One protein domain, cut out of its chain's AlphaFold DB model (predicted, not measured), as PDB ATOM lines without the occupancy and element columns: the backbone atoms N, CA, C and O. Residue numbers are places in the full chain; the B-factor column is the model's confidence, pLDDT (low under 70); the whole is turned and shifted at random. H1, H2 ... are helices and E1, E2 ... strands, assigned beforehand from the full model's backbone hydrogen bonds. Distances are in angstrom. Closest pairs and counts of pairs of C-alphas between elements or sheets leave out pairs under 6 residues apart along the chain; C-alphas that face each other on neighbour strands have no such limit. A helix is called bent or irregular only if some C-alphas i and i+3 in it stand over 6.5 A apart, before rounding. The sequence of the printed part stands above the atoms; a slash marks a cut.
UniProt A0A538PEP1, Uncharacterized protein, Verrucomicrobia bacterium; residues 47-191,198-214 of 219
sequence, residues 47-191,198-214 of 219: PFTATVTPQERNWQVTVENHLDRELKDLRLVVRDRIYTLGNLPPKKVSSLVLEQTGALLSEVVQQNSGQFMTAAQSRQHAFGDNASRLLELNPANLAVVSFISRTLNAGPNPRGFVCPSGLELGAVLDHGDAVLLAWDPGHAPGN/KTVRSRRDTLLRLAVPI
ATOM      1  N   PRO A  47     130.994  86.770 150.036       88.19
ATOM      2  CA  PRO A  47     131.469  87.980 149.348       88.19
ATOM      3  C   PRO A  47     132.365  88.904 150.191       88.19
ATOM      4  O   PRO A  47     133.040  89.782 149.656       88.19
ATOM      5  N   PHE A  48     132.343  88.738 151.510       90.75
ATOM      6  CA  PHE A  48     133.216  89.428 152.451       90.75
ATOM      7  C   PHE A  48     133.434  88.557 153.690       90.75
ATOM      8  O   PHE A  48     132.642  87.664 153.983       90.75
ATOM      9  N   THR A  49     134.491  88.814 154.441       93.88
ATOM     10  CA  THR A  49     134.741  88.159 155.730       93.88
ATOM     11  C   THR A  49     134.902  89.211 156.811       93.88
ATOM     12  O   THR A  49     135.171  90.381 156.524       93.88
ATOM     13  N   ALA A  50     134.701  88.812 158.064       95.19
ATOM     14  CA  ALA A  50     134.916  89.705 159.184       95.19
ATOM     15  C   ALA A  50     135.359  88.969 160.442       95.19
ATOM     16  O   ALA A  50     135.022  87.805 160.659       95.19
ATOM     17  N   THR A  51     136.080  89.690 161.291       95.94
ATOM     18  CA  THR A  51     136.390  89.303 162.662       95.94
ATOM     19  C   THR A  51     136.002  90.440 163.594       95.94
ATOM     20  O   THR A  51     136.182  91.617 163.276       95.94
ATOM     21  N   VAL A  52     135.441  90.085 164.747       95.56
ATOM     22  CA  VAL A  52     135.052  91.034 165.792       95.56
ATOM     23  C   VAL A  52     135.665  90.551 167.094       95.56
ATOM     24  O   VAL A  52     135.381  89.443 167.543       95.56
ATOM     25  N   THR A  53     136.513  91.371 167.707       94.75
ATOM     26  CA  THR A  53     137.153  91.069 168.987       94.75
ATOM     27  C   THR A  53     136.884  92.186 170.000       94.75
ATOM     28  O   THR A  53     137.015  93.370 169.681       94.75
ATOM     29  N   PRO A  54     136.492  91.849 171.239       92.69
ATOM     30  CA  PRO A  54     136.378  92.824 172.310       92.69
ATOM     31  C   PRO A  54     137.770  93.271 172.766       92.69
ATOM     32  O   PRO A  54     138.668  92.448 172.956       92.69
ATOM     33  N   GLN A  55     137.923  94.571 173.002       88.62
ATOM     34  CA  GLN A  55     139.089  95.181 173.637       88.62
ATOM     35  C   GLN A  55     138.604  96.119 174.742       88.62
ATOM     36  O   GLN A  55     138.205  97.222 174.420       88.62
ATOM     37  N   GLU A  56     138.600  95.721 176.015       85.12
ATOM     38  CA  GLU A  56     138.112  96.538 177.151       85.12
ATOM     39  C   GLU A  56     136.836  97.370 176.858       85.12
ATOM     40  O   GLU A  56     135.722  96.870 177.015       85.12
ATOM     41  N   ARG A  57     136.989  98.629 176.415       88.50
ATOM     42  CA  ARG A  57     135.911  99.585 176.084       88.50
ATOM     43  C   ARG A  57     135.572  99.711 174.595       88.50
ATOM     44  O   ARG A  57     134.675 100.469 174.237       88.50
ATOM     45  N   ASN A  58     136.259  98.963 173.744       93.19
ATOM     46  CA  ASN A  58     136.204  99.032 172.294       93.19
ATOM     47  C   ASN A  58     135.900  97.663 171.668       93.19
ATOM     48  O   ASN A  58     136.008  96.609 172.302       93.19
ATOM     49  N   TRP A  59     135.540  97.696 170.392       94.31
ATOM     50  CA  TRP A  59     135.532  96.574 169.469       94.31
ATOM     51  C   TRP A  59     136.638  96.783 168.451       94.31
ATOM     52  O   TRP A  59     136.685  97.823 167.796       94.31
ATOM     53  N   GLN A  60     137.498  95.790 168.281       95.56
ATOM     54  CA  GLN A  60     138.352  95.705 167.111       95.56
ATOM     55  C   GLN A  60     137.622  94.878 166.054       95.56
ATOM     56  O   GLN A  60     137.213  93.743 166.295       95.56
ATOM     57  N   VAL A  61     137.439  95.473 164.882       96.19
ATOM     58  CA  VAL A  61     136.686  94.885 163.778       96.19
ATOM     59  C   VAL A  61     137.572  94.888 162.551       96.19
ATOM     60  O   VAL A  61     138.000  95.951 162.105       96.19
ATOM     61  N   THR A  62     137.834  93.719 161.983       96.19
ATOM     62  CA  THR A  62     138.506  93.607 160.686       96.19
ATOM     63  C   THR A  62     137.509  93.069 159.681       96.19
ATOM     64  O   THR A  62     136.858  92.065 159.944       96.19
ATOM     65  N   VAL A  63     137.376  93.738 158.540       96.38
ATOM     66  CA  VAL A  63     136.483  93.336 157.450       96.38
ATOM     67  C   VAL A  63     137.275  93.289 156.154       96.38
ATOM     68  O   VAL A  63     138.024  94.218 155.857       96.38
ATOM     69  N   GLU A  64     137.095  92.233 155.374       96.25
ATOM     70  CA  GLU A  64     137.702  92.072 154.057       96.25
ATOM     71  C   GLU A  64     136.615  91.930 152.999       96.25
ATOM     72  O   GLU A  64     135.755  91.062 153.103       96.25
ATOM     73  N   ASN A  65     136.666  92.763 151.965       95.69
ATOM     74  CA  ASN A  65     135.793  92.645 150.803       95.69
ATOM     75  C   ASN A  65     136.472  91.797 149.730       95.69
ATOM     76  O   ASN A  65     137.557  92.149 149.276       95.69
ATOM     77  N   HIS A  66     135.820  90.718 149.300       94.62
ATOM     78  CA  HIS A  66     136.340  89.790 148.289       94.62
ATOM     79  C   HIS A  66     135.853  90.148 146.877       94.62
ATOM     80  O   HIS A  66     136.303  89.568 145.891       94.62
ATOM     81  N   LEU A  67     134.937  91.114 146.758       92.62
ATOM     82  CA  LEU A  67     134.353  91.541 145.493       92.62
ATOM     83  C   LEU A  67     135.228  92.566 144.759       92.62
ATOM     84  O   LEU A  67     135.932  93.383 145.355       92.62
ATOM     85  N   ASP A  68     135.067  92.600 143.436       93.31
ATOM     86  CA  ASP A  68     135.616  93.623 142.531       93.31
ATOM     87  C   ASP A  68     134.891  94.984 142.607       93.31
ATOM     88  O   ASP A  68     135.114  95.863 141.776       93.31
ATOM     89  N   ARG A  69     134.005  95.180 143.589       93.12
ATOM     90  CA  ARG A  69     133.198  96.396 143.757       93.12
ATOM     91  C   ARG A  69     133.100  96.816 145.218       93.12
ATOM     92  O   ARG A  69     133.314  96.009 146.116       93.12
ATOM     93  N   GLU A  70     132.806  98.093 145.433       95.12
ATOM     94  CA  GLU A  70     132.661  98.685 146.761       95.12
ATOM     95  C   GLU A  70     131.378  98.187 147.438       95.12
ATOM     96  O   GLU A  70     130.302  98.225 146.841       95.12
ATOM     97  N   LEU A  71     131.497  97.784 148.701       95.06
ATOM     98  CA  LEU A  71     130.357  97.587 149.590       95.06
ATOM     99  C   LEU A  71     130.106  98.885 150.359       95.06
ATOM    100  O   LEU A  71     131.032  99.476 150.917       95.06
ATOM    101  N   LYS A  72     128.859  99.341 150.388       95.00
ATOM    102  CA  LYS A  72     128.459 100.602 151.021       95.00
ATOM    103  C   LYS A  72     127.747 100.363 152.342       95.00
ATOM    104  O   LYS A  72     127.290  99.253 152.612       95.00
ATOM    105  N   ASP A  73     127.645 101.420 153.145       94.50
ATOM    106  CA  ASP A  73     126.827 101.458 154.362       94.50
ATOM    107  C   ASP A  73     127.005 100.217 155.250       94.50
ATOM    108  O   ASP A  73     126.030  99.588 155.673       94.50
ATOM    109  N   LEU A  74     128.258  99.847 155.522       95.38
ATOM    110  CA  LEU A  74     128.570  98.744 156.415       95.38
ATOM    111  C   LEU A  74     128.067  99.074 157.816       95.38
ATOM    112  O   LEU A  74     128.324 100.157 158.353       95.38
ATOM    113  N   ARG A  75     127.373  98.115 158.426       95.62
ATOM    114  CA  ARG A  75     126.852  98.239 159.785       95.62
ATOM    115  C   ARG A  75     127.158  96.998 160.591       95.62
ATOM    116  O   ARG A  75     126.847  95.895 160.158       95.62
ATOM    117  N   LEU A  76     127.714  97.187 161.777       96.06
ATOM    118  CA  LEU A  76     127.905  96.115 162.744       96.06
ATOM    119  C   LEU A  76     126.789  96.170 163.778       96.06
ATOM    120  O   LEU A  76     126.505  97.236 164.317       96.06
ATOM    121  N   VAL A  77     126.203  95.023 164.085       96.12
ATOM    122  CA  VAL A  77     125.292  94.840 165.209       96.12
ATOM    123  C   VAL A  77     125.942  93.878 166.192       96.12
ATOM    124  O   VAL A  77     126.256  92.744 165.844       96.12
ATOM    125  N   VAL A  78     126.189  94.346 167.411       95.06
ATOM    126  CA  VAL A  78     126.850  93.570 168.464       95.06
ATOM    127  C   VAL A  78     126.340  94.018 169.829       95.06
ATOM    128  O   VAL A  78     126.266  95.219 170.097       95.06
ATOM    129  N   ARG A  79     125.976  93.054 170.690       91.88
ATOM    130  CA  ARG A  79     125.385  93.296 172.024       91.88
ATOM    131  C   ARG A  79     124.228  94.311 171.997       91.88
ATOM    132  O   ARG A  79     124.278  95.314 172.702       91.88
ATOM    133  N   ASP A  80     123.242  94.083 171.126       92.25
ATOM    134  CA  ASP A  80     122.060  94.947 170.929       92.25
ATOM    135  C   ASP A  80     122.365  96.415 170.585       92.25
ATOM    136  O   ASP A  80     121.538  97.309 170.784       92.25
ATOM    137  N   ARG A  81     123.548  96.688 170.026       93.88
ATOM    138  CA  ARG A  81     123.936  98.019 169.555       93.88
ATOM    139  C   ARG A  81     124.354  97.972 168.098       93.88
ATOM    140  O   ARG A  81     125.005  97.018 167.673       93.88
ATOM    141  N   ILE A  82     123.995  99.009 167.348       94.62
ATOM    142  CA  ILE A  82     124.331  99.169 165.933       94.62
ATOM    143  C   ILE A  82     125.379 100.271 165.734       94.62
ATOM    144  O   ILE A  82     125.304 101.347 166.329       94.62
ATOM    145  N   TYR A  83     126.358  99.985 164.879       95.00
ATOM    146  CA  TYR A  83     127.500 100.838 164.558       95.00
ATOM    147  C   TYR A  83     127.586 101.017 163.047       95.00
ATOM    148  O   TYR A  83     127.496 100.036 162.311       95.00
ATOM    149  N   THR A  84     127.813 102.243 162.581       93.69
ATOM    150  CA  THR A  84     128.061 102.528 161.162       93.69
ATOM    151  C   THR A  84     129.563 102.532 160.904       93.69
ATOM    152  O   THR A  84     130.291 103.304 161.520       93.69
ATOM    153  N   LEU A  85     130.024 101.673 159.995       93.38
ATOM    154  CA  LEU A  85     131.444 101.489 159.669       93.38
ATOM    155  C   LEU A  85     131.873 102.236 158.396       93.38
ATOM    156  O   LEU A  85     133.064 102.320 158.105       93.38
ATOM    157  N   GLY A  86     130.912 102.771 157.637       93.06
ATOM    158  CA  GLY A  86     131.156 103.453 156.367       93.06
ATOM    159  C   GLY A  86     131.208 102.483 155.190       93.06
ATOM    160  O   GLY A  86     130.466 101.505 155.159       93.06
ATOM    161  N   ASN A  87     132.065 102.755 154.209       95.62
ATOM    162  CA  ASN A  87     132.175 101.934 153.005       95.62
ATOM    163  C   ASN A  87     133.448 101.087 153.014       95.62
ATOM    164  O   ASN A  87     134.473 101.471 153.584       95.62
ATOM    165  N   LEU A  88     133.397  99.958 152.315       94.75
ATOM    166  CA  LEU A  88     134.510  99.042 152.144       94.75
ATOM    167  C   LEU A  88     134.890  98.944 150.659       94.75
ATOM    168  O   LEU A  88     134.138  98.369 149.864       94.75
ATOM    169  N   PRO A  89     136.059  99.486 150.270       95.62
ATOM    170  CA  PRO A  89     136.532  99.427 148.893       95.62
ATOM    171  C   PRO A  89     136.669  97.991 148.354       95.62
ATOM    172  O   PRO A  89     136.767  97.046 149.143       95.62
ATOM    173  N   PRO A  90     136.710  97.816 147.020       96.31
ATOM    174  CA  PRO A  90     136.955  96.519 146.387       96.31
ATOM    175  C   PRO A  90     138.253  95.871 146.879       96.31
ATOM    176  O   PRO A  90     139.260  96.572 147.020       96.31
ATOM    177  N   LYS A  91     138.253  94.546 147.076       95.44
ATOM    178  CA  LYS A  91     139.457  93.743 147.390       95.44
ATOM    179  C   LYS A  91     140.302  94.278 148.552       95.44
ATOM    180  O   LYS A  91     141.530  94.176 148.534       95.44
ATOM    181  N   LYS A  92     139.663  94.910 149.539       95.00
ATOM    182  CA  LYS A  92     140.357  95.610 150.622       95.00
ATOM    183  C   LYS A  92     140.027  95.016 151.980       95.00
ATOM    184  O   LYS A  92     138.866  94.751 152.285       95.00
ATOM    185  N   VAL A  93     141.064  94.916 152.808       95.88
ATOM    186  CA  VAL A  93     140.967  94.681 154.248       95.88
ATOM    187  C   VAL A  93     140.963  96.029 154.973       95.88
ATOM    188  O   VAL A  93     141.865  96.849 154.783       95.88
ATOM    189  N   SER A  94     139.969  96.248 155.826       94.31
ATOM    190  CA  SER A  94     139.857  97.412 156.705       94.31
ATOM    191  C   SER A  94     139.802  96.950 158.153       94.31
ATOM    192  O   SER A  94     139.006  96.081 158.493       94.31
ATOM    193  N   SER A  95     140.638  97.538 159.009       94.06
ATOM    194  CA  SER A  95     140.586  97.326 160.460       94.06
ATOM    195  C   SER A  95     140.148  98.612 161.148       94.06
ATOM    196  O   SER A  95     140.728  99.671 160.914       94.06
ATOM    197  N   LEU A  96     139.115  98.508 161.972       93.75
ATOM    198  CA  LEU A  96     138.451  99.607 162.656       93.75
ATOM    199  C   LEU A  96     138.457  99.328 164.158       93.75
ATOM    200  O   LEU A  96     138.280  98.187 164.587       93.75
ATOM    201  N   VAL A  97     138.637 100.380 164.950       94.12
ATOM    202  CA  VAL A  97     138.433 100.342 166.398       94.12
ATOM    203  C   VAL A  97     137.214 101.197 166.695       94.12
ATOM    204  O   VAL A  97     137.177 102.369 166.331       94.12
ATOM    205  N   LEU A  98     136.203 100.593 167.309       93.75
ATOM    206  CA  LEU A  98     134.931 101.234 167.619       93.75
ATOM    207  C   LEU A  98     134.784 101.307 169.128       93.75
ATOM    208  O   LEU A  98     134.882 100.281 169.793       93.75
ATOM    209  N   GLU A  99     134.496 102.478 169.673       92.88
ATOM    210  CA  GLU A  99     134.067 102.563 171.067       92.88
ATOM    211  C   GLU A  99     132.743 101.820 171.256       92.88
ATOM    212  O   GLU A  99     131.914 101.786 170.348       92.88
ATOM    213  N   GLN A 100     132.497 101.243 172.433       89.44
ATOM    214  CA  GLN A 100     131.245 100.539 172.755       89.44
ATOM    215  C   GLN A 100     130.064 101.506 173.008       89.44
ATOM    216  O   GLN A 100     129.300 101.354 173.961       89.44
ATOM    217  N   THR A 101     129.910 102.521 172.156       91.62
ATOM    218  CA  THR A 101     128.956 103.637 172.271       91.62
ATOM    219  C   THR A 101     127.888 103.640 171.173       91.62
ATOM    220  O   THR A 101     127.170 104.624 171.019       91.62
ATOM    221  N   GLY A 102     127.734 102.534 170.435       90.31
ATOM    222  CA  GLY A 102     126.770 102.414 169.334       90.31
ATOM    223  C   GLY A 102     125.325 102.725 169.743       90.31
ATOM    224  O   GLY A 102     124.965 102.684 170.925       90.31
ATOM    225  N   ALA A 103     124.473 103.015 168.764       93.00
ATOM    226  CA  ALA A 103     123.060 103.278 169.026       93.00
ATOM    227  C   ALA A 103     122.360 101.996 169.499       93.00
ATOM    228  O   ALA A 103     122.699 100.907 169.032       93.00
ATOM    229  N   LEU A 104     121.391 102.106 170.410       92.81
ATOM    230  CA  LEU A 104     120.598 100.951 170.828       92.81
ATOM    231  C   LEU A 104     119.788 100.436 169.635       92.81
ATOM    232  O   LEU A 104     119.055 101.185 168.988       92.81
ATOM    233  N   LEU A 105     119.920  99.142 169.343       90.50
ATOM    234  CA  LEU A 105     119.259  98.510 168.205       90.50
ATOM    235  C   LEU A 105     117.740  98.676 168.292       90.50
ATOM    236  O   LEU A 105     117.098  98.994 167.297       90.50
ATOM    237  N   SER A 106     117.179  98.520 169.486       88.19
ATOM    238  CA  SER A 106     115.745  98.641 169.741       88.19
ATOM    239  C   SER A 106     115.198 100.043 169.450       88.19
ATOM    240  O   SER A 106     114.107 100.171 168.897       88.19
ATOM    241  N   GLU A 107     115.966 101.094 169.754       87.69
ATOM    242  CA  GLU A 107     115.605 102.482 169.445       87.69
ATOM    243  C   GLU A 107     115.636 102.729 167.937       87.69
ATOM    244  O   GLU A 107     114.691 103.286 167.379       87.69
ATOM    245  N   VAL A 108     116.681 102.250 167.256       87.31
ATOM    246  CA  VAL A 108     116.807 102.364 165.796       87.31
ATOM    247  C   VAL A 108     115.681 101.603 165.096       87.31
ATOM    248  O   VAL A 108     115.066 102.126 164.166       87.31
ATOM    249  N   VAL A 109     115.359 100.392 165.549       84.38
ATOM    250  CA  VAL A 109     114.236  99.610 165.019       84.38
ATOM    251  C   VAL A 109     112.919 100.339 165.267       84.38
ATOM    252  O   VAL A 109     112.134 100.498 164.335       84.38
ATOM    253  N   GLN A 110     112.686 100.858 166.475       80.44
ATOM    254  CA  GLN A 110     111.451 101.567 166.802       80.44
ATOM    255  C   GLN A 110     111.264 102.832 165.954       80.44
ATOM    256  O   GLN A 110     110.183 103.018 165.393       80.44
ATOM    257  N   GLN A 111     112.302 103.658 165.802       77.12
ATOM    258  CA  GLN A 111     112.258 104.885 164.996       77.12
ATOM    259  C   GLN A 111     111.868 104.610 163.538       77.12
ATOM    260  O   GLN A 111     111.148 105.397 162.926       77.12
ATOM    261  N   ASN A 112     112.296 103.472 162.991       73.19
ATOM    262  CA  ASN A 112     112.014 103.101 161.607       73.19
ATOM    263  C   ASN A 112     110.734 102.249 161.462       73.19
ATOM    264  O   ASN A 112     110.111 102.265 160.403       73.19
ATOM    265  N   SER A 113     110.279 101.566 162.523       67.06
ATOM    266  CA  SER A 113     109.097 100.679 162.522       67.06
ATOM    267  C   SER A 113     107.795 101.375 162.102       67.06
ATOM    268  O   SER A 113     106.974 100.784 161.395       67.06
ATOM    269  N   GLY A 114     107.622 102.651 162.466       64.94
ATOM    270  CA  GLY A 114     106.442 103.439 162.101       64.94
ATOM    271  C   GLY A 114     106.268 103.588 160.587       64.94
ATOM    272  O   GLY A 114     105.149 103.507 160.086       64.94
ATOM    273  N   GLN A 115     107.368 103.711 159.836       65.31
ATOM    274  CA  GLN A 115     107.326 103.795 158.371       65.31
ATOM    275  C   GLN A 115     106.852 102.477 157.743       65.31
ATOM    276  O   GLN A 115     106.104 102.491 156.766       65.31
ATOM    277  N   PHE A 116     107.228 101.336 158.331       65.19
ATOM    278  CA  PHE A 116     106.787 100.022 157.858       65.19
ATOM    279  C   PHE A 116     105.290  99.814 158.047       65.19
ATOM    280  O   PHE A 116     104.619  99.362 157.118       65.19
ATOM    281  N   MET A 117     104.760 100.180 159.215       62.75
ATOM    282  CA  MET A 117     103.327 100.069 159.495       62.75
ATOM    283  C   MET A 117     102.503 100.980 158.584       62.75
ATOM    284  O   MET A 117     101.532 100.516 157.986       62.75
ATOM    285  N   THR A 118     102.928 102.231 158.397       63.03
ATOM    286  CA  THR A 118     102.259 103.176 157.491       63.03
ATOM    287  C   THR A 118     102.263 102.679 156.047       63.03
ATOM    288  O   THR A 118     101.238 102.733 155.374       63.03
ATOM    289  N   ALA A 119     103.380 102.132 155.563       62.59
ATOM    290  CA  ALA A 119     103.452 101.580 154.213       62.59
ATOM    291  C   ALA A 119     102.662 100.270 154.042       62.59
ATOM    292  O   ALA A 119     102.122 100.005 152.970       62.59
ATOM    293  N   ALA A 120     102.573  99.434 155.080       62.09
ATOM    294  CA  ALA A 120     101.735  98.238 155.054       62.09
ATOM    295  C   ALA A 120     100.242  98.600 155.002       62.09
ATOM    296  O   ALA A 120      99.512  98.048 154.181       62.09
ATOM    297  N   GLN A 121      99.807  99.565 155.819       58.81
ATOM    298  CA  GLN A 121      98.433 100.080 155.816       58.81
ATOM    299  C   GLN A 121      98.094 100.789 154.499       58.81
ATOM    300  O   GLN A 121      97.025 100.579 153.936       58.81
ATOM    301  N   SER A 122      99.012 101.576 153.940       58.69
ATOM    302  CA  SER A 122      98.765 102.298 152.688       58.69
ATOM    303  C   SER A 122      98.621 101.370 151.475       58.69
ATOM    304  O   SER A 122      97.823 101.653 150.583       58.69
ATOM    305  N   ARG A 123      99.297 100.211 151.467       58.34
ATOM    306  CA  ARG A 123      99.095  99.150 150.458       58.34
ATOM    307  C   ARG A 123      97.701  98.523 150.508       58.34
ATOM    308  O   ARG A 123      97.251  98.003 149.492       58.34
ATOM    309  N   GLN A 124      97.005  98.590 151.644       55.78
ATOM    310  CA  GLN A 124      95.602  98.163 151.743       55.78
ATOM    311  C   GLN A 124      94.643  99.165 151.073       55.78
ATOM    312  O   GLN A 124      93.502  98.819 150.778       55.78
ATOM    313  N   HIS A 125      95.114 100.378 150.761       53.66
ATOM    314  CA  HIS A 125      94.364 101.447 150.099       53.66
ATOM    315  C   HIS A 125      94.954 101.762 148.714       53.66
ATOM    316  O   HIS A 125      95.318 102.899 148.414       53.66
ATOM    317  N   ALA A 126      95.050 100.737 147.859       50.25
ATOM    318  CA  ALA A 126      95.759 100.732 146.569       50.25
ATOM    319  C   ALA A 126      95.255 101.721 145.488       50.25
ATOM    320  O   ALA A 126      95.788 101.735 144.381       50.25
ATOM    321  N   PHE A 127      94.269 102.571 145.788       54.12
ATOM    322  CA  PHE A 127      93.754 103.579 144.863       54.12
ATOM    323  C   PHE A 127      94.052 105.000 145.377       54.12
ATOM    324  O   PHE A 127      93.775 105.323 146.533       54.12
ATOM    325  N   GLY A 128      94.609 105.860 144.514       51.16
ATOM    326  CA  GLY A 128      94.469 107.321 144.629       51.16
ATOM    327  C   GLY A 128      95.609 108.174 145.211       51.16
ATOM    328  O   GLY A 128      95.411 109.374 145.305       51.16
ATOM    329  N   ASP A 129      96.772 107.632 145.580       52.72
ATOM    330  CA  ASP A 129      98.018 108.392 145.856       52.72
ATOM    331  C   ASP A 129      99.172 107.373 145.945       52.72
ATOM    332  O   ASP A 129      98.956 106.262 146.406       52.72
ATOM    333  N   ASN A 130     100.377 107.665 145.463       50.66
ATOM    334  CA  ASN A 130     101.487 106.694 145.439       50.66
ATOM    335  C   ASN A 130     102.821 107.266 145.943       50.66
ATOM    336  O   ASN A 130     103.769 106.502 146.126       50.66
ATOM    337  N   ALA A 131     102.922 108.579 146.181       51.12
ATOM    338  CA  ALA A 131     104.199 109.223 146.494       51.12
ATOM    339  C   ALA A 131     104.575 109.102 147.981       51.12
ATOM    340  O   ALA A 131     105.737 108.901 148.317       51.12
ATOM    341  N   SER A 132     103.582 109.142 148.872       48.16
ATOM    342  CA  SER A 132     103.747 109.046 150.332       48.16
ATOM    343  C   SER A 132     103.849 107.602 150.862       48.16
ATOM    344  O   SER A 132     103.984 107.376 152.063       48.16
ATOM    345  N   ARG A 133     103.759 106.606 149.969       51.19
ATOM    346  CA  ARG A 133     103.434 105.205 150.303       51.19
ATOM    347  C   ARG A 133     104.585 104.217 150.089       51.19
ATOM    348  O   ARG A 133     104.407 103.013 150.284       51.19
ATOM    349  N   LEU A 134     105.758 104.698 149.674       55.69
ATOM    350  CA  LEU A 134     106.890 103.849 149.318       55.69
ATOM    351  C   LEU A 134     107.808 103.618 150.526       55.69
ATOM    352  O   LEU A 134     108.451 104.541 151.017       55.69
ATOM    353  N   LEU A 135     107.928 102.364 150.967       61.19
ATOM    354  CA  LEU A 135     109.099 101.955 151.741       61.19
ATOM    355  C   LEU A 135     110.293 101.945 150.798       61.19
ATOM    356  O   LEU A 135     110.424 101.039 149.970       61.19
ATOM    357  N   GLU A 136     111.160 102.941 150.919       68.44
ATOM    358  CA  GLU A 136     112.451 102.870 150.255       68.44
ATOM    359  C   GLU A 136     113.248 101.697 150.828       68.44
ATOM    360  O   GLU A 136     113.505 101.618 152.032       68.44
ATOM    361  N   LEU A 137     113.653 100.776 149.953       70.94
ATOM    362  CA  LEU A 137     114.550  99.670 150.285       70.94
ATOM    363  C   LEU A 137     115.986 100.195 150.377       70.94
ATOM    364  O   LEU A 137     116.837  99.877 149.551       70.94
ATOM    365  N   ASN A 138     116.227 101.073 151.347       80.31
ATOM    366  CA  ASN A 138     117.546 101.599 151.656       80.31
ATOM    367  C   ASN A 138     118.242 100.724 152.726       80.31
ATOM    368  O   ASN A 138     117.586  99.916 153.398       80.31
ATOM    369  N   PRO A 139     119.564 100.877 152.916       83.81
ATOM    370  CA  PRO A 139     120.332 100.046 153.846       83.81
ATOM    371  C   PRO A 139     119.849 100.139 155.294       83.81
ATOM    372  O   PRO A 139     119.890  99.150 156.020       83.81
ATOM    373  N   ALA A 140     119.364 101.309 155.722       83.38
ATOM    374  CA  ALA A 140     118.859 101.508 157.076       83.38
ATOM    375  C   ALA A 140     117.581 100.702 157.325       83.38
ATOM    376  O   ALA A 140     117.489  99.970 158.309       83.38
ATOM    377  N   ASN A 141     116.635 100.785 156.393       80.25
ATOM    378  CA  ASN A 141     115.369 100.072 156.461       80.25
ATOM    379  C   ASN A 141     115.595  98.558 156.418       80.25
ATOM    380  O   ASN A 141     115.035  97.831 157.234       80.25
ATOM    381  N   LEU A 142     116.466  98.066 155.535       83.12
ATOM    382  CA  LEU A 142     116.763  96.632 155.446       83.12
ATOM    383  C   LEU A 142     117.541  96.102 156.661       83.12
ATOM    384  O   LEU A 142     117.303  94.969 157.092       83.12
ATOM    385  N   ALA A 143     118.419  96.917 157.254       86.50
ATOM    386  CA  ALA A 143     119.058  96.587 158.524       86.50
ATOM    387  C   ALA A 143     118.013  96.409 159.634       86.50
ATOM    388  O   ALA A 143     118.055  95.421 160.357       86.50
ATOM    389  N   VAL A 144     117.034  97.312 159.722       83.19
ATOM    390  CA  VAL A 144     115.951  97.247 160.718       83.19
ATOM    391  C   VAL A 144     115.061  96.021 160.523       83.19
ATOM    392  O   VAL A 144     114.762  95.331 161.495       83.19
ATOM    393  N   VAL A 145     114.674  95.704 159.284       80.94
ATOM    394  CA  VAL A 145     113.853  94.513 158.991       80.94
ATOM    395  C   VAL A 145     114.549  93.228 159.452       80.94
ATOM    396  O   VAL A 145     113.875  92.311 159.916       80.94
ATOM    397  N   SER A 146     115.884  93.183 159.399       87.38
ATOM    398  CA  SER A 146     116.660  92.022 159.856       87.38
ATOM    399  C   SER A 146     116.582  91.788 161.375       87.38
ATOM    400  O   SER A 146     116.951  90.716 161.842       87.38
ATOM    401  N   PHE A 147     116.077  92.757 162.148       88.62
ATOM    402  CA  PHE A 147     115.952  92.698 163.610       88.62
ATOM    403  C   PHE A 147     114.577  93.165 164.097       88.62
ATOM    404  O   PHE A 147     114.450  93.747 165.175       88.62
ATOM    405  N   ILE A 148     113.528  92.930 163.307       80.38
ATOM    406  CA  ILE A 148     112.175  93.425 163.597       80.38
ATOM    407  C   ILE A 148     111.643  92.966 164.972       80.38
ATOM    408  O   ILE A 148     110.847  93.669 165.598       80.38
ATOM    409  N   SER A 149     112.125  91.827 165.485       77.69
ATOM    410  CA  SER A 149     111.790  91.296 166.815       77.69
ATOM    411  C   SER A 149     112.261  92.188 167.972       77.69
ATOM    412  O   SER A 149     111.664  92.165 169.045       77.69
ATOM    413  N   ARG A 150     113.277  93.032 167.751       80.38
ATOM    414  CA  ARG A 150     113.874  93.927 168.760       80.38
ATOM    415  C   ARG A 150     113.070  95.210 168.986       80.38
ATOM    416  O   ARG A 150     113.530  96.122 169.672       80.38
ATOM    417  N   THR A 151     111.872  95.308 168.411       72.75
ATOM    418  CA  THR A 151     110.981  96.457 168.603       72.75
ATOM    419  C   THR A 151     110.472  96.499 170.048       72.75
ATOM    420  O   THR A 151     109.856  95.545 170.516       72.75
ATOM    421  N   LEU A 152     110.643  97.635 170.735       56.59
ATOM    422  CA  LEU A 152     110.261  97.824 172.150       56.59
ATOM    423  C   LEU A 152     108.768  97.581 172.456       56.59
ATOM    424  O   LEU A 152     108.411  97.307 173.597       56.59
ATOM    425  N   ASN A 153     107.903  97.637 171.438       53.25
ATOM    426  CA  ASN A 153     106.453  97.452 171.549       53.25
ATOM    427  C   ASN A 153     105.953  96.122 170.963       53.25
ATOM    428  O   ASN A 153     104.776  96.013 170.609       53.25
ATOM    429  N   ALA A 154     106.809  95.102 170.851       54.44
ATOM    430  CA  ALA A 154     106.362  93.739 170.578       54.44
ATOM    431  C   ALA A 154     105.622  93.185 171.812       54.44
ATOM    432  O   ALA A 154     106.124  92.340 172.546       54.44
ATOM    433  N   GLY A 155     104.413  93.694 172.074       46.41
ATOM    434  CA  GLY A 155     103.479  93.059 172.997       46.41
ATOM    435  C   GLY A 155     103.201  91.609 172.568       46.41
ATOM    436  O   GLY A 155     103.601  91.202 171.476       46.41
ATOM    437  N   PRO A 156     102.460  90.821 173.367       45.47
ATOM    438  CA  PRO A 156     102.272  89.373 173.169       45.47
ATOM    439  C   PRO A 156     101.581  88.962 171.849       45.47
ATOM    440  O   PRO A 156     101.273  87.792 171.649       45.47
ATOM    441  N   ASN A 157     101.328  89.904 170.940       43.16
ATOM    442  CA  ASN A 157     100.715  89.683 169.643       43.16
ATOM    443  C   ASN A 157     101.460  90.435 168.518       43.16
ATOM    444  O   ASN A 157     100.944  91.422 167.989       43.16
ATOM    445  N   PRO A 158     102.625  89.951 168.052       51.69
ATOM    446  CA  PRO A 158     103.248  90.413 166.808       51.69
ATOM    447  C   PRO A 158     102.481  89.904 165.563       51.69
ATOM    448  O   PRO A 158     103.068  89.469 164.578       51.69
ATOM    449  N   ARG A 159     101.138  89.938 165.581       45.84
ATOM    450  CA  ARG A 159     100.242  89.331 164.570       45.84
ATOM    451  C   ARG A 159     100.246  90.017 163.197       45.84
ATOM    452  O   ARG A 159      99.475  89.622 162.331       45.84
ATOM    453  N   GLY A 160     101.074  91.040 162.993       54.16
ATOM    454  CA  GLY A 160     101.108  91.810 161.748       54.16
ATOM    455  C   GLY A 160     102.257  91.469 160.800       54.16
ATOM    456  O   GLY A 160     102.164  91.799 159.621       54.16
ATOM    457  N   PHE A 161     103.331  90.832 161.282       58.25
ATOM    458  CA  PHE A 161     104.544  90.629 160.485       58.25
ATOM    459  C   PHE A 161     104.907  89.148 160.397       58.25
ATOM    460  O   PHE A 161     105.433  88.556 161.335       58.25
ATOM    461  N   VAL A 162     104.622  88.543 159.243       62.19
ATOM    462  CA  VAL A 162     105.105  87.198 158.921       62.19
ATOM    463  C   VAL A 162     106.566  87.329 158.502       62.19
ATOM    464  O   VAL A 162     106.857  87.782 157.396       62.19
ATOM    465  N   CYS A 163     107.481  86.970 159.400       65.88
ATOM    466  CA  CYS A 163     108.909  86.986 159.118       65.88
ATOM    467  C   CYS A 163     109.318  85.644 158.483       65.88
ATOM    468  O   CYS A 163     109.217  84.614 159.154       65.88
ATOM    469  N   PRO A 164     109.732  85.603 157.203       68.56
ATOM    470  CA  PRO A 164     110.242  84.377 156.609       68.56
ATOM    471  C   PRO A 164     111.535  83.932 157.305       68.56
ATOM    472  O   PRO A 164     112.300  84.752 157.820       68.56
ATOM    473  N   SER A 165     111.787  82.621 157.290       71.31
ATOM    474  CA  SER A 165     113.036  82.052 157.808       71.31
ATOM    475  C   SER A 165     114.247  82.730 157.162       71.31
ATOM    476  O   SER A 165     114.232  83.015 155.964       71.31
ATOM    477  N   GLY A 166     115.277  83.008 157.961       76.75
ATOM    478  CA  GLY A 166     116.500  83.669 157.502       76.75
ATOM    479  C   GLY A 166     116.382  85.184 157.314       76.75
ATOM    480  O   GLY A 166     117.382  85.828 157.008       76.75
ATOM    481  N   LEU A 167     115.202  85.803 157.488       81.88
ATOM    482  CA  LEU A 167     115.085  87.270 157.489       81.88
ATOM    483  C   LEU A 167     115.487  87.851 158.844       81.88
ATOM    484  O   LEU A 167     116.250  88.810 158.895       81.88
ATOM    485  N   GLU A 168     114.978  87.246 159.913       85.50
ATOM    486  CA  GLU A 168     115.226  87.626 161.301       85.50
ATOM    487  C   GLU A 168     116.587  87.097 161.775       85.50
ATOM    488  O   GLU A 168     116.885  85.916 161.604       85.50
ATOM    489  N   LEU A 169     117.410  87.974 162.353       89.94
ATOM    490  CA  LEU A 169     118.755  87.667 162.850       89.94
ATOM    491  C   LEU A 169     118.905  87.931 164.356       89.94
ATOM    492  O   LEU A 169     120.019  87.918 164.879       89.94
ATOM    493  N   GLY A 170     117.809  88.169 165.074       88.44
ATOM    494  CA  GLY A 170     117.793  88.363 166.517       88.44
ATOM    495  C   GLY A 170     118.382  87.163 167.247       88.44
ATOM    496  O   GLY A 170     119.245  87.363 168.096       88.44
ATOM    497  N   ALA A 171     118.035  85.941 166.839       88.12
ATOM    498  CA  ALA A 171     118.584  84.722 167.437       88.12
ATOM    499  C   ALA A 171     120.124  84.645 167.364       88.12
ATOM    500  O   ALA A 171     120.757  84.146 168.290       88.12
ATOM    501  N   VAL A 172     120.748  85.188 166.308       90.44
ATOM    502  CA  VAL A 172     122.220  85.254 166.189       90.44
ATOM    503  C   VAL A 172     122.811  86.102 167.318       90.44
ATOM    504  O   VAL A 172     123.795  85.712 167.941       90.44
ATOM    505  N   LEU A 173     122.169  87.230 167.628       91.62
ATOM    506  CA  LEU A 173     122.586  88.097 168.730       91.62
ATOM    507  C   LEU A 173     122.345  87.440 170.097       91.62
ATOM    508  O   LEU A 173     123.179  87.585 170.987       91.62
ATOM    509  N   ASP A 174     121.249  86.689 170.258       89.94
ATOM    510  CA  ASP A 174     120.952  85.960 171.504       89.94
ATOM    511  C   ASP A 174     121.982  84.858 171.788       89.94
ATOM    512  O   ASP A 174     122.301  84.580 172.944       89.94
ATOM    513  N   HIS A 175     122.557  84.261 170.738       90.12
ATOM    514  CA  HIS A 175     123.677  83.325 170.851       90.12
ATOM    515  C   HIS A 175     125.015  83.996 171.200       90.12
ATOM    516  O   HIS A 175     125.989  83.299 171.486       90.12
ATOM    517  N   GLY A 176     125.062  85.330 171.245       89.75
ATOM    518  CA  GLY A 176     126.254  86.102 171.584       89.75
ATOM    519  C   GLY A 176     127.163  86.407 170.394       89.75
ATOM    520  O   GLY A 176     128.252  86.945 170.602       89.75
ATOM    521  N   ASP A 177     126.726  86.107 169.172       94.00
ATOM    522  CA  ASP A 177     127.440  86.472 167.954       94.00
ATOM    523  C   ASP A 177     127.121  87.917 167.541       94.00
ATOM    524  O   ASP A 177     126.155  88.544 167.986       94.00
ATOM    525  N   ALA A 178     127.962  88.472 166.675       95.38
ATOM    526  CA  ALA A 178     127.710  89.740 166.013       95.38
ATOM    527  C   ALA A 178     127.124  89.513 164.613       95.38
ATOM    528  O   ALA A 178     127.280  88.451 164.014       95.38
ATOM    529  N   VAL A 179     126.487  90.538 164.055       95.94
ATOM    530  CA  VAL A 179     126.018  90.536 162.666       95.94
ATOM    531  C   VAL A 179     126.620  91.723 161.933       95.94
ATOM    532  O   VAL A 179     126.427  92.870 162.330       95.94
ATOM    533  N   LEU A 180     127.321  91.458 160.835       95.44
ATOM    534  CA  LEU A 180     127.808  92.479 159.919       95.44
ATOM    535  C   LEU A 180     126.892  92.554 158.694       95.44
ATOM    536  O   LEU A 180     126.641  91.559 158.013       95.44
ATOM    537  N   LEU A 181     126.400  93.754 158.416       95.75
ATOM    538  CA  LEU A 181     125.550  94.077 157.280       95.75
ATOM    539  C   LEU A 181     126.348  94.904 156.275       95.75
ATOM    540  O   LEU A 181     127.053  95.831 156.674       95.75
ATOM    541  N   ALA A 182     126.209  94.605 154.986       95.19
ATOM    542  CA  ALA A 182     126.875  95.342 153.916       95.19
ATOM    543  C   ALA A 182     125.937  95.542 152.721       95.19
ATOM    544  O   ALA A 182     125.303  94.593 152.256       95.19
ATOM    545  N   TRP A 183     125.847  96.773 152.221       94.31
ATOM    546  CA  TRP A 183     125.021  97.107 151.066       94.31
ATOM    547  C   TRP A 183     125.801  96.948 149.759       94.31
ATOM    548  O   TRP A 183     126.846  97.568 149.576       94.31
ATOM    549  N   ASP A 184     125.269  96.156 148.833       92.56
ATOM    550  CA  ASP A 184     125.782  95.980 147.472       92.56
ATOM    551  C   ASP A 184     124.783  96.615 146.479       92.56
ATOM    552  O   ASP A 184     123.816  95.963 146.057       92.56
ATOM    553  N   PRO A 185     124.931  97.919 146.169       90.12
ATOM    554  CA  PRO A 185     123.998  98.637 145.308       90.12
ATOM    555  C   PRO A 185     124.119  98.191 143.850       90.12
ATOM    556  O   PRO A 185     125.213  97.962 143.335       90.12
ATOM    557  N   GLY A 186     123.001  98.148 143.130       86.19
ATOM    558  CA  GLY A 186     122.988  97.770 141.711       86.19
ATOM    559  C   GLY A 186     123.157  96.267 141.452       86.19
ATOM    560  O   GLY A 186     123.161  95.852 140.289       86.19
ATOM    561  N   HIS A 187     123.278  95.443 142.497       84.12
ATOM    562  CA  HIS A 187     123.541  94.015 142.381       84.12
ATOM    563  C   HIS A 187     122.482  93.164 143.089       84.12
ATOM    564  O   HIS A 187     121.902  93.567 144.093       84.12
ATOM    565  N   ALA A 188     122.234  91.972 142.550       78.00
ATOM    566  CA  ALA A 188     121.387  90.941 143.143       78.00
ATOM    567  C   ALA A 188     122.014  89.564 142.880       78.00
ATOM    568  O   ALA A 188     122.563  89.372 141.790       78.00
ATOM    569  N   PRO A 189     121.926  88.603 143.817       70.50
ATOM    570  CA  PRO A 189     122.317  87.226 143.552       70.50
ATOM    571  C   PRO A 189     121.504  86.665 142.376       70.50
ATOM    572  O   PRO A 189     120.275  86.643 142.416       70.50
ATOM    573  N   GLY A 190     122.193  86.226 141.320       67.44
ATOM    574  CA  GLY A 190     121.582  85.693 140.099       67.44
ATOM    575  C   GLY A 190     121.704  86.629 138.892       67.44
ATOM    576  O   GLY A 190     121.362  87.810 138.929       67.44
ATOM    577  N   ASN A 191     122.173  86.078 137.770       62.09
ATOM    578  CA  ASN A 191     122.449  86.855 136.557       62.09
ATOM    579  C   ASN A 191     121.175  87.218 135.767       62.09
ATOM    580  O   ASN A 191     121.180  88.152 134.963       62.09
ATOM    581  N   LYS A 198     108.821  92.806 130.495       68.94
ATOM    582  CA  LYS A 198     109.783  93.908 130.367       68.94
ATOM    583  C   LYS A 198     109.394  95.050 131.306       68.94
ATOM    584  O   LYS A 198     108.346  95.665 131.145       68.94
ATOM    585  N   THR A 199     110.252  95.354 132.270       67.19
ATOM    586  CA  THR A 199     110.053  96.469 133.203       67.19
ATOM    587  C   THR A 199     110.675  97.752 132.663       67.19
ATOM    588  O   THR A 199     111.835  97.747 132.263       67.19
ATOM    589  N   VAL A 200     109.930  98.862 132.701       68.12
ATOM    590  CA  VAL A 200     110.438 100.199 132.324       68.12
ATOM    591  C   VAL A 200     111.445 100.723 133.352       68.12
ATOM    592  O   VAL A 200     112.386 101.428 133.005       68.12
ATOM    593  N   ARG A 201     111.256 100.366 134.626       66.62
ATOM    594  CA  ARG A 201     112.146 100.715 135.734       66.62
ATOM    595  C   ARG A 201     112.439  99.457 136.537       66.62
ATOM    596  O   ARG A 201     111.514  98.750 136.927       66.62
ATOM    597  N   SER A 202     113.712  99.183 136.779       71.94
ATOM    598  CA  SER A 202     114.155  98.080 137.628       71.94
ATOM    599  C   SER A 202     115.312  98.544 138.490       71.94
ATOM    600  O   SER A 202     116.203  99.235 137.999       71.94
ATOM    601  N   ARG A 203     115.317  98.115 139.747       74.62
ATOM    602  CA  ARG A 203     116.417  98.330 140.677       74.62
ATOM    603  C   ARG A 203     116.812  96.979 141.261       74.62
ATOM    604  O   ARG A 203     115.945  96.143 141.506       74.62
ATOM    605  N   ARG A 204     118.111  96.752 141.408       80.44
ATOM    606  CA  ARG A 204     118.678  95.553 142.021       80.44
ATOM    607  C   ARG A 204     119.607  96.043 143.098       80.44
ATOM    608  O   ARG A 204     120.530  96.767 142.771       80.44
ATOM    609  N   ASP A 205     119.346  95.693 144.335       86.06
ATOM    610  CA  ASP A 205     120.276  95.960 145.413       86.06
ATOM    611  C   ASP A 205     120.222  94.796 146.392       86.06
ATOM    612  O   ASP A 205     119.196  94.117 146.502       86.06
ATOM    613  N   THR A 206     121.319  94.577 147.109       88.00
ATOM    614  CA  THR A 206     121.434  93.467 148.053       88.00
ATOM    615  C   THR A 206     121.951  93.956 149.388       88.00
ATOM    616  O   THR A 206     122.979  94.626 149.455       88.00
ATOM    617  N   LEU A 207     121.273  93.566 150.468       91.12
ATOM    618  CA  LEU A 207     121.854  93.618 151.802       91.12
ATOM    619  C   LEU A 207     122.471  92.255 152.109       91.12
ATOM    620  O   LEU A 207     121.759  91.273 152.322       91.12
ATOM    621  N   LEU A 208     123.796  92.197 152.122       92.00
ATOM    622  CA  LEU A 208     124.523  91.013 152.546       92.00
ATOM    623  C   LEU A 208     124.614  90.995 154.076       92.00
ATOM    624  O   LEU A 208     124.770  92.043 154.705       92.00
ATOM    625  N   ARG A 209     124.485  89.809 154.678       92.69
ATOM    626  CA  ARG A 209     124.297  89.646 156.128       92.69
ATOM    627  C   ARG A 209     125.164  88.503 156.633       92.69
ATOM    628  O   ARG A 209     124.936  87.352 156.270       92.69
ATOM    629  N   LEU A 210     126.172  88.814 157.434       92.62
ATOM    630  CA  LEU A 210     127.155  87.852 157.920       92.62
ATOM    631  C   LEU A 210     127.056  87.735 159.439       92.62
ATOM    632  O   LEU A 210     127.251  88.725 160.139       92.62
ATOM    633  N   ALA A 211     126.790  86.530 159.943       93.06
ATOM    634  CA  ALA A 211     126.990  86.213 161.352       93.06
ATOM    635  C   ALA A 211     128.495  86.068 161.624       93.06
ATOM    636  O   ALA A 211     129.205  85.398 160.873       93.06
ATOM    637  N   VAL A 212     128.981  86.722 162.673       93.69
ATOM    638  CA  VAL A 212     130.397  86.783 163.030       93.69
ATOM    639  C   VAL A 212     130.546  86.396 164.497       93.69
ATOM    640  O   VAL A 212     130.131  87.168 165.367       93.69
ATOM    641  N   PRO A 213     131.171  85.247 164.799       93.69
ATOM    642  CA  PRO A 213     131.490  84.890 166.169       93.69
ATOM    643  C   PRO A 213     132.369  85.952 166.821       93.69
ATOM    644  O   PRO A 213     133.373  86.388 166.248       93.69
ATOM    645  N   ILE A 214     132.005  86.364 168.034       92.12
ATOM    646  CA  ILE A 214     132.811  87.319 168.793       92.12
ATOM    647  C   ILE A 214     134.021  86.574 169.361       92.12
ATOM    648  O   ILE A 214     133.894  85.660 170.177       92.12
TER     649      ILE A 214
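What this domain is: This is residues 47 to 191 and 198 to 214 of the 219 residues of an uncharacterized protein of Verrucomicrobia bacterium (UniProt A0A538PEP1). Two antiparallel sheets stand face to face as a sandwich, one of four strands in the order E4, E3, E6, E7 and one of three in the order E1, E2, E5. The short helix H2 packs on the four-stranded sheet, on the side away from the other sheet, and the long helix H1 reaches away from the sandwich as an arm whose far end runs into a loop, residues 124 to 138, that folds back to H2. The printed part has 162 residues, with seven named strands and three named helices in the order E1, E2, E3, E4, E5, H1, H2, H3, E6, E7, and its class is mixed, helices and strands. It is compact, with a radius of gyration of the C-alphas of 17.1 A, and spans 53 by 43 by 25 A.

Where its parts are: In the larger sheet, E4 is residues 81 to 88, 20.4 A long, E3 is 71 to 78, 19.6 A, E6 is 178 to 185, 22.8 A, and E7 is 205 to 212, 22.3 A, ending at C-alpha 212 (130.397, 86.783, 163.030). In the smaller sheet, E1 is residues 48 to 55, 22.7 A, beginning at C-alpha 48 (133.216, 89.428, 152.451); E2 is 58 to 65, 22.4 A, and E5 is 93 to 99, 19.8 A. H1 is residues 105 to 123, 26.9 A, ending at C-alpha 123 (99.095, 99.150, 150.458); H2 is 139 to 145 and H3 is 170 to 174.

How they stand to each other: The larger sheet is twisted. E4 and E3 form a hairpin, with N 83 and O 76 at 2.8 A; E3 and E6 have N 75 and O 181 at 2.9 A; E6 and E7 have N 180 and O 210 at 2.8 A. The strands of the two sheets stand at 38 degrees, and the closest C-alphas of E1 and E7, Thr 51 and Val 212, are 6.5 A apart. E1 and E2 form a hairpin, with N 51 and O 62 at 2.8 A, and E2 and E5 have N 61 and O 96 at 2.9 A. H2 is on the larger sheet at a height of 8.7 A, over E6 and slantwise to the strands, at 41 degrees to E6 on the local plane. H1 only grazes that sheet, with residues 105 to 108. It touches H2 with residues 108 to 113 alone, about perpendicular at 86 degrees, the closest C-alphas being those of Val 109 and Val 144, 5.2 A. H1 has a kink of 34 degrees near residue 112 and is only just irregular, with C-alphas 111 and 114 6.7 A apart. H3 only grazes the larger sheet, with residues 170 to 173, and is apart from H1 and H2. Every O i to N i+4 pair is within hydrogen-bond range in H2 and H3, and 12 of 15 are in H1.

The domain as a whole: The C-alphas farthest apart, those of Glu 56 and Gly 128, are 55.5 A apart. Residues 192 to 197 are not printed, and C-alphas 191 and 198 are 15.8 A apart across that cut, in the link E6 to E7. The links H1 to H2 and H2 to H3 are long. The mean pLDDT of the printed part is 81.3; it is under 70 in residues 113 to 136, 152 to 164, 190 to 191 and 198 to 201.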